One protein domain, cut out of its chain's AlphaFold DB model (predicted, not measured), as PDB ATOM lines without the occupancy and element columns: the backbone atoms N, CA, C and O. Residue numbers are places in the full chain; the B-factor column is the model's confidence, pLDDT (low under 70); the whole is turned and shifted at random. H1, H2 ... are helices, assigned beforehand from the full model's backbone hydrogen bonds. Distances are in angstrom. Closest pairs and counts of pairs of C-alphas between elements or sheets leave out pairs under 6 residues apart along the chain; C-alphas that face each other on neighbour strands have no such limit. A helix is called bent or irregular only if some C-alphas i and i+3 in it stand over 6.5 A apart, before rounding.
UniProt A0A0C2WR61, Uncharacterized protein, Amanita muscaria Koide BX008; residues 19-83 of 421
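This is residues 19 to 83 of the 421 residues of an uncharacterized protein of Amanita muscaria Koide BX008 (UniProt A0A0C2WR61). Short H1 lies off one side of a long, loose helical hairpin, H2 and H3, on the side of H3 away from H2; the turn, residues 52 to 60, sticks out. The 65 printed residues hold three named helices, H1, H2, H3 in chain order, and no named strand: all helix. The whole is loose, radius of gyration of the C-alphas 13.6 A, and flat, spanning 41 by 26 by 14 A.

H1, residues 19 to 24, is apart from H2, residues 33 to 53. H1 and H3, residues 60 to 83, are close but not clearly touching; their closest C-alphas, Val 22 and His 71, are 7.8 A apart. The hairpin H2 and H3 touch, closest C-alphas Trp 36 and Gln 76 at 6.2 A, at a shallow tilt of 20 degrees, opposite ways. O i to N i+4 pairs within hydrogen-bond range are 0 of 2 in H1, with 1 of 3 O i to N i+3 pairs, 15 of 17 in H2 and 16 of 20 in H3.

H1 begins at C-alpha 19 (119.842, 152.701, 169.943). H2, 29.9 A long, has a kink of 32 degrees near residue 40 and is only just irregular: C-alphas 39 and 42 are 6.8 A apart. H3, 36.0 A, ends at C-alpha 83 (117.028, 125.897, 158.906).

The farthest C-alphas, Lys 55 and Ser 82, are 41.7 A apart. The printed part has no cut, and both links are short. Mean pLDDT of the printed part is 70.9; residues 19 to 30, 33, 55 to 59 and 74 to 83 are under 70.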
ATOM      1  N   ARG A  19     121.265 152.674 170.310       53.59
ATOM      2  CA  ARG A  19     119.842 152.701 169.943       53.59
ATOM      3  C   ARG A  19     119.563 153.132 168.495       53.59
ATOM      4  O   ARG A  19     118.614 152.623 167.902       53.59
ATOM      5  N   SER A  20     120.342 154.056 167.922       54.31
ATOM      6  CA  SER A  20     120.141 154.515 166.535       54.31
ATOM      7  C   SER A  20     120.740 153.557 165.503       54.31
ATOM      8  O   SER A  20     120.175 153.392 164.424       54.31
ATOM      9  N   ILE A  21     121.841 152.886 165.851       54.88
ATOM     10  CA  ILE A  21     122.547 151.953 164.964       54.88
ATOM     11  C   ILE A  21     121.692 150.705 164.729       54.88
ATOM     12  O   ILE A  21     121.569 150.260 163.594       54.88
ATOM     13  N   VAL A  22     121.033 150.199 165.773       52.81
ATOM     14  CA  VAL A  22     120.226 148.972 165.707       52.81
ATOM     15  C   VAL A  22     118.962 149.142 164.866       52.81
ATOM     16  O   VAL A  22     118.643 148.269 164.067       52.81
ATOM     17  N   LYS A  23     118.232 150.258 165.014       53.38
ATOM     18  CA  LYS A  23     116.998 150.480 164.234       53.38
ATOM     19  C   LYS A  23     117.259 150.489 162.725       53.38
ATOM     20  O   LYS A  23     116.349 150.196 161.958       53.38
ATOM     21  N   GLY A  24     118.471 150.869 162.316       54.69
ATOM     22  CA  GLY A  24     118.858 150.977 160.914       54.69
ATOM     23  C   GLY A  24     119.753 149.852 160.403       54.69
ATOM     24  O   GLY A  24     119.870 149.731 159.185       54.69
ATOM     25  N   TYR A  25     120.409 149.069 161.271       52.91
ATOM     26  CA  TYR A  25     121.442 148.134 160.832       52.91
ATOM     27  C   TYR A  25     121.655 146.897 161.724       52.91
ATOM     28  O   TYR A  25     121.753 147.034 162.943       52.91
ATOM     29  N   PRO A  26     121.863 145.715 161.109       51.47
ATOM     30  CA  PRO A  26     121.694 145.413 159.684       51.47
ATOM     31  C   PRO A  26     120.270 144.913 159.391       51.47
ATOM     32  O   PRO A  26     119.843 143.941 160.016       51.47
ATOM     33  N   PRO A  27     119.556 145.451 158.385       54.91
ATOM     34  CA  PRO A  27     118.470 144.705 157.775       54.91
ATOM     35  C   PRO A  27     119.095 143.598 156.912       54.91
ATOM     36  O   PRO A  27     119.797 143.886 155.942       54.91
ATOM     37  N   GLY A  28     118.857 142.333 157.262       60.84
ATOM     38  CA  GLY A  28     119.065 141.208 156.342       60.84
ATOM     39  C   GLY A  28     120.452 140.558 156.308       60.84
ATOM     40  O   GLY A  28     120.743 139.848 155.347       60.84
ATOM     41  N   ILE A  29     121.307 140.736 157.323       67.25
ATOM     42  CA  ILE A  29     122.474 139.849 157.462       67.25
ATOM     43  C   ILE A  29     121.983 138.496 157.995       67.25
ATOM     44  O   ILE A  29     121.705 138.341 159.181       67.25
ATOM     45  N   VAL A  30     121.883 137.520 157.095       68.06
ATOM     46  CA  VAL A  30     121.644 136.113 157.427       68.06
ATOM     47  C   VAL A  30     123.006 135.432 157.520       68.06
ATOM     48  O   VAL A  30     123.571 135.045 156.500       68.06
ATOM     49  N   LEU A  31     123.560 135.334 158.730       70.06
ATOM     50  CA  LEU A  31     124.716 134.471 158.980       70.06
ATOM     51  C   LEU A  31     124.245 133.059 159.363       70.06
ATOM     52  O   LEU A  31     123.228 132.925 160.058       70.06
ATOM     53  N   PRO A  32     124.988 132.015 158.956       78.31
ATOM     54  CA  PRO A  32     124.929 130.699 159.578       78.31
ATOM     55  C   PRO A  32     125.027 130.779 161.106       78.31
ATOM     56  O   PRO A  32     125.551 131.736 161.680       78.31
ATOM     57  N   VAL A  33     124.503 129.759 161.776       68.06
ATOM     58  CA  VAL A  33     124.489 129.673 163.243       68.06
ATOM     59  C   VAL A  33     125.910 129.650 163.783       68.06
ATOM     60  O   VAL A  33     126.216 130.328 164.757       68.06
ATOM     61  N   GLU A  34     126.771 128.901 163.110       79.62
ATOM     62  CA  GLU A  34     128.167 128.689 163.460       79.62
ATOM     63  C   GLU A  34     128.942 130.013 163.419       79.62
ATOM     64  O   GLU A  34     129.720 130.309 164.326       79.62
ATOM     65  N   ASP A  35     128.653 130.850 162.419       81.69
ATOM     66  CA  ASP A  35     129.252 132.176 162.260       81.69
ATOM     67  C   ASP A  35     128.779 133.132 163.363       81.69
ATOM     68  O   ASP A  35     129.570 133.922 163.891       81.69
ATOM     69  N   TRP A  36     127.501 133.054 163.761       78.25
ATOM     70  CA  TRP A  36     127.018 133.782 164.934       78.25
ATOM     71  C   TRP A  36     127.716 133.290 166.201       78.25
ATOM     72  O   TRP A  36     128.279 134.103 166.927       78.25
ATOM     73  N   GLU A  37     127.766 131.985 166.455       77.62
ATOM     74  CA  GLU A  37     128.455 131.434 167.626       77.62
ATOM     75  C   GLU A  37     129.928 131.864 167.687       77.62
ATOM     76  O   GLU A  37     130.423 132.244 168.753       77.62
ATOM     77  N   GLU A  38     130.634 131.865 166.555       85.06
ATOM     78  CA  GLU A  38     132.011 132.350 166.474       85.06
ATOM     79  C   GLU A  38     132.113 133.856 166.745       85.06
ATOM     80  O   GLU A  38     132.968 134.282 167.526       85.06
ATOM     81  N   THR A  39     131.193 134.651 166.194       80.44
ATOM     82  CA  THR A  39     131.123 136.106 166.417       80.44
ATOM     83  C   THR A  39     130.862 136.453 167.886       80.44
ATOM     84  O   THR A  39     131.317 137.491 168.376       80.44
ATOM     85  N   TRP A  40     130.158 135.590 168.623       79.81
ATOM     86  CA  TRP A  40     129.821 135.818 170.031       79.81
ATOM     87  C   TRP A  40     130.925 135.426 171.004       79.81
ATOM     88  O   TRP A  40     131.013 136.022 172.080       79.81
ATOM     89  N   LYS A  41     131.776 134.452 170.658       85.25
ATOM     90  CA  LYS A  41     132.847 133.969 171.549       85.25
ATOM     91  C   LYS A  41     133.703 135.105 172.129       85.25
ATOM     92  O   LYS A  41     133.898 135.105 173.346       85.25
ATOM     93  N   PRO A  42     134.174 136.101 171.348       86.81
ATOM     94  CA  PRO A  42     134.935 137.221 171.899       86.81
ATOM     95  C   PRO A  42     134.132 138.070 172.887       86.81
ATOM     96  O   PRO A  42     134.688 138.524 173.883       86.81
ATOM     97  N   LEU A  43     132.835 138.273 172.637       83.31
ATOM     98  CA  LEU A  43     131.966 139.079 173.497       83.31
ATOM     99  C   LEU A  43     131.664 138.375 174.819       83.31
ATOM    100  O   LEU A  43     131.758 139.006 175.869       83.31
ATOM    101  N   LEU A  44     131.374 137.074 174.775       82.56
ATOM    102  CA  LEU A  44     131.186 136.256 175.974       82.56
ATOM    103  C   LEU A  44     132.486 136.161 176.784       82.56
ATOM    104  O   LEU A  44     132.474 136.363 177.992       82.56
ATOM    105  N   CYS A  45     133.629 135.962 176.120       87.50
ATOM    106  CA  CYS A  45     134.942 135.955 176.771       87.50
ATOM    107  C   CYS A  45     135.267 137.308 177.425       87.50
ATOM    108  O   CYS A  45     135.764 137.361 178.552       87.50
ATOM    109  N   LEU A  46     134.953 138.417 176.746       85.69
ATOM    110  CA  LEU A  46     135.109 139.760 177.297       85.69
ATOM    111  C   LEU A  46     134.204 139.961 178.516       85.69
ATOM    112  O   LEU A  46     134.661 140.470 179.535       85.69
ATOM    113  N   GLN A  47     132.949 139.524 178.437       83.75
ATOM    114  CA  GLN A  47     132.003 139.575 179.548       83.75
ATOM    115  C   GLN A  47     132.502 138.770 180.752       83.75
ATOM    116  O   GLN A  47     132.571 139.323 181.846       83.75
ATOM    117  N   ASP A  48     132.918 137.517 180.556       87.19
ATOM    118  CA  ASP A  48     133.480 136.672 181.618       87.19
ATOM    119  C   ASP A  48     134.744 137.307 182.219       87.19
ATOM    120  O   ASP A  48     134.915 137.357 183.438       87.19
ATOM    121  N   THR A  49     135.620 137.872 181.385       87.25
ATOM    122  CA  THR A  49     136.819 138.583 181.856       87.25
ATOM    123  C   THR A  49     136.443 139.766 182.744       87.25
ATOM    124  O   THR A  49     137.063 139.995 183.784       87.25
ATOM    125  N   LEU A  50     135.411 140.515 182.374       83.06
ATOM    126  CA  LEU A  50     134.962 141.679 183.131       83.06
ATOM    127  C   LEU A  50     134.254 141.300 184.425       83.06
ATOM    128  O   LEU A  50     134.515 141.941 185.440       83.06
ATOM    129  N   LEU A  51     133.454 140.232 184.418       82.88
ATOM    130  CA  LEU A  51     132.859 139.662 185.629       82.88
ATOM    131  C   LEU A  51     133.932 139.278 186.658       82.88
ATOM    132  O   LEU A  51     133.732 139.463 187.855       82.88
ATOM    133  N   ASN A  52     135.090 138.801 186.197       83.38
ATOM    134  CA  ASN A  52     136.191 138.387 187.067       83.38
ATOM    135  C   ASN A  52     137.144 139.528 187.479       83.38
ATOM    136  O   ASN A  52     137.884 139.376 188.451       83.38
ATOM    137  N   THR A  53     137.174 140.651 186.753       80.94
ATOM    138  CA  THR A  53     138.171 141.724 186.967       80.94
ATOM    139  C   THR A  53     137.590 143.006 187.548       80.94
ATOM    140  O   THR A  53     138.281 143.704 188.297       80.94
ATOM    141  N   LEU A  54     136.341 143.342 187.227       73.62
ATOM    142  CA  LEU A  54     135.704 144.549 187.731       73.62
ATOM    143  C   LEU A  54     135.043 144.266 189.076       73.62
ATOM    144  O   LEU A  54     134.267 143.328 189.236       73.62
ATOM    145  N   LYS A  55     135.305 145.140 190.056       69.50
ATOM    146  CA  LYS A  55     134.446 145.222 191.240       69.50
ATOM    147  C   LYS A  55     133.028 145.508 190.752       69.50
ATOM    148  O   LYS A  55     132.865 146.343 189.868       69.50
ATOM    149  N   SER A  56     132.051 144.819 191.335       60.38
ATOM    150  CA  SER A  56     130.652 144.653 190.908       60.38
ATOM    151  C   SER A  56     129.797 145.923 190.750       60.38
ATOM    152  O   SER A  56     128.575 145.844 190.824       60.38
ATOM    153  N   GLN A  57     130.389 147.104 190.585       65.94
ATOM    154  CA  GLN A  57     129.638 148.310 190.282       65.94
ATOM    155  C   GLN A  57     129.094 148.225 188.858       65.94
ATOM    156  O   GLN A  57     129.846 147.982 187.908       65.94
ATOM    157  N   SER A  58     127.785 148.447 188.727       63.38
ATOM    158  CA  SER A  58     127.115 148.618 187.446       63.38
ATOM    159  C   SER A  58     127.810 149.760 186.700       63.38
ATOM    160  O   SER A  58     127.745 150.938 187.045       63.38
ATOM    161  N   CYS A  59     128.610 149.402 185.703       69.06
ATOM    162  CA  CYS A  59     129.260 150.368 184.837       69.06
ATOM    163  C   CYS A  59     128.462 150.431 183.538       69.06
ATOM    164  O   CYS A  59     127.894 149.433 183.107       69.06
ATOM    165  N   GLY A  60     128.449 151.582 182.860       72.69
ATOM    166  CA  GLY A  60     127.751 151.705 181.571       72.69
ATOM    167  C   GLY A  60     128.185 150.647 180.542       72.69
ATOM    168  O   GLY A  60     127.433 150.331 179.629       72.69
ATOM    169  N   PHE A  61     129.363 150.043 180.724       73.81
ATOM    170  CA  PHE A  61     129.822 148.921 179.919       73.81
ATOM    171  C   PHE A  61     128.959 147.657 180.080       73.81
ATOM    172  O   PHE A  61     128.646 147.026 179.074       73.81
ATOM    173  N   SER A  62     128.539 147.279 181.294       72.19
ATOM    174  CA  SER A  62     127.688 146.090 181.477       72.19
ATOM    175  C   SER A  62     126.313 146.277 180.833       72.19
ATOM    176  O   SER A  62     125.775 145.328 180.267       72.19
ATOM    177  N   GLN A  63     125.787 147.508 180.838       74.25
ATOM    178  CA  GLN A  63     124.569 147.861 180.107       74.25
ATOM    179  C   GLN A  63     124.774 147.737 178.590       74.25
ATOM    180  O   GLN A  63     123.984 147.075 177.924       74.25
ATOM    181  N   VAL A  64     125.871 148.276 178.048       76.50
ATOM    182  CA  VAL A  64     126.204 148.139 176.617       76.50
ATOM    183  C   VAL A  64     126.359 146.670 176.213       76.50
ATOM    184  O   VAL A  64     125.843 146.270 175.174       76.50
ATOM    185  N   MET A  65     127.022 145.846 177.030       79.44
ATOM    186  CA  MET A  65     127.133 144.407 176.766       79.44
ATOM    187  C   MET A  65     125.777 143.715 176.792       79.44
ATOM    188  O   MET A  65     125.506 142.895 175.921       79.44
ATOM    189  N   ARG A  66     124.919 144.059 177.760       76.00
ATOM    190  CA  ARG A  66     123.553 143.535 177.843       76.00
ATOM    191  C   ARG A  66     122.777 143.842 176.572       76.00
ATOM    192  O   ARG A  66     122.212 142.927 175.982       76.00
ATOM    193  N   GLU A  67     122.788 145.101 176.143       75.56
ATOM    194  CA  GLU A  67     122.151 145.518 174.899       75.56
ATOM    195  C   GLU A  67     122.750 144.766 173.708       75.56
ATOM    196  O   GLU A  67     122.011 144.220 172.898       75.56
ATOM    197  N   LEU A  68     124.073 144.683 173.587       78.06
ATOM    198  CA  LEU A  68     124.714 144.037 172.445       78.06
ATOM    199  C   LEU A  68     124.375 142.541 172.348       78.06
ATOM    200  O   LEU A  68     123.941 142.087 171.291       78.06
ATOM    201  N   LEU A  69     124.527 141.789 173.442       76.44
ATOM    202  CA  LEU A  69     124.207 140.355 173.504       76.44
ATOM    203  C   LEU A  69     122.749 140.098 173.143       76.44
ATOM    204  O   LEU A  69     122.423 139.180 172.393       76.44
ATOM    205  N   LEU A  70     121.868 140.957 173.633       72.81
ATOM    206  CA  LEU A  70     120.458 140.922 173.312       72.81
ATOM    207  C   LEU A  70     120.185 141.117 171.825       72.81
ATOM    208  O   LEU A  70     119.490 140.297 171.225       72.81
ATOM    209  N   HIS A  71     120.749 142.156 171.214       72.75
ATOM    210  CA  HIS A  71     120.582 142.378 169.780       72.75
ATOM    211  C   HIS A  71     121.105 141.194 168.973       72.75
ATOM    212  O   HIS A  71     120.440 140.732 168.048       72.75
ATOM    213  N   LEU A  72     122.254 140.649 169.362       74.19
ATOM    214  CA  LEU A  72     122.820 139.483 168.705       74.19
ATOM    215  C   LEU A  72     121.931 138.242 168.847       74.19
ATOM    216  O   LEU A  72     121.775 137.505 167.880       74.19
ATOM    217  N   THR A  73     121.295 138.035 170.003       71.38
ATOM    218  CA  THR A  73     120.344 136.921 170.219       71.38
ATOM    219  C   THR A  73     119.167 137.016 169.274       71.38
ATOM    220  O   THR A  73     118.737 136.020 168.688       71.38
ATOM    221  N   ILE A  74     118.652 138.238 169.126       69.50
ATOM    222  CA  ILE A  74     117.549 138.524 168.223       69.50
ATOM    223  C   ILE A  74     117.963 138.190 166.786       69.50
ATOM    224  O   ILE A  74     117.211 137.524 166.079       69.50
ATOM    225  N   LEU A  75     119.179 138.571 166.383       69.88
ATOM    226  CA  LEU A  75     119.708 138.305 165.044       69.88
ATOM    227  C   LEU A  75     119.996 136.818 164.783       69.88
ATOM    228  O   LEU A  75     119.640 136.317 163.717       69.88
ATOM    229  N   GLN A  76     120.583 136.095 165.744       69.38
ATOM    230  CA  GLN A  76     120.868 134.660 165.617       69.38
ATOM    231  C   GLN A  76     119.584 133.861 165.372       69.38
ATOM    232  O   GLN A  76     119.554 132.925 164.578       69.38
ATOM    233  N   ARG A  77     118.476 134.221 166.022       64.12
ATOM    234  CA  ARG A  77     117.235 133.449 165.892       64.12
ATOM    235  C   ARG A  77     116.557 133.614 164.531       64.12
ATOM    236  O   ARG A  77     115.959 132.651 164.046       64.12
ATOM    237  N   ASN A  78     116.712 134.775 163.896       60.50
ATOM    238  CA  ASN A  78     116.207 135.010 162.543       60.50
ATOM    239  C   ASN A  78     116.887 134.088 161.509       60.50
ATOM    240  O   ASN A  78     116.264 133.738 160.508       60.50
ATOM    241  N   SER A  79     118.117 133.612 161.758       59.09
ATOM    242  CA  SER A  79     118.756 132.628 160.871       59.09
ATOM    243  C   SER A  79     118.292 131.184 161.124       59.09
ATOM    244  O   SER A  79     118.151 130.414 160.173       59.09
ATOM    245  N   HIS A  80     117.947 130.817 162.366       57.81
ATOM    246  CA  HIS A  80     117.498 129.459 162.720       57.81
ATOM    247  C   HIS A  80     116.112 129.074 162.188       57.81
ATOM    248  O   HIS A  80     115.905 127.908 161.839       57.81
ATOM    249  N   GLN A  81     115.158 130.010 162.119       54.59
ATOM    250  CA  GLN A  81     113.806 129.707 161.617       54.59
ATOM    251  C   GLN A  81     113.830 129.198 160.164       54.59
ATOM    252  O   GLN A  81     112.976 128.403 159.777       54.59
ATOM    253  N   SER A  82     114.857 129.576 159.398       48.41
ATOM    254  CA  SER A  82     115.061 129.117 158.022       48.41
ATOM    255  C   SER A  82     115.623 127.689 157.922       48.41
ATOM    256  O   SER A  82     115.360 127.006 156.936       48.41
ATOM    257  N   ALA A  83     116.365 127.209 158.930       49.47
ATOM    258  CA  ALA A  83     117.028 125.897 158.906       49.47
ATOM    259  C   ALA A  83     116.258 124.802 159.672       49.47
ATOM    260  O   ALA A  83     116.242 123.641 159.262       49.47
TER     261      ALA A  83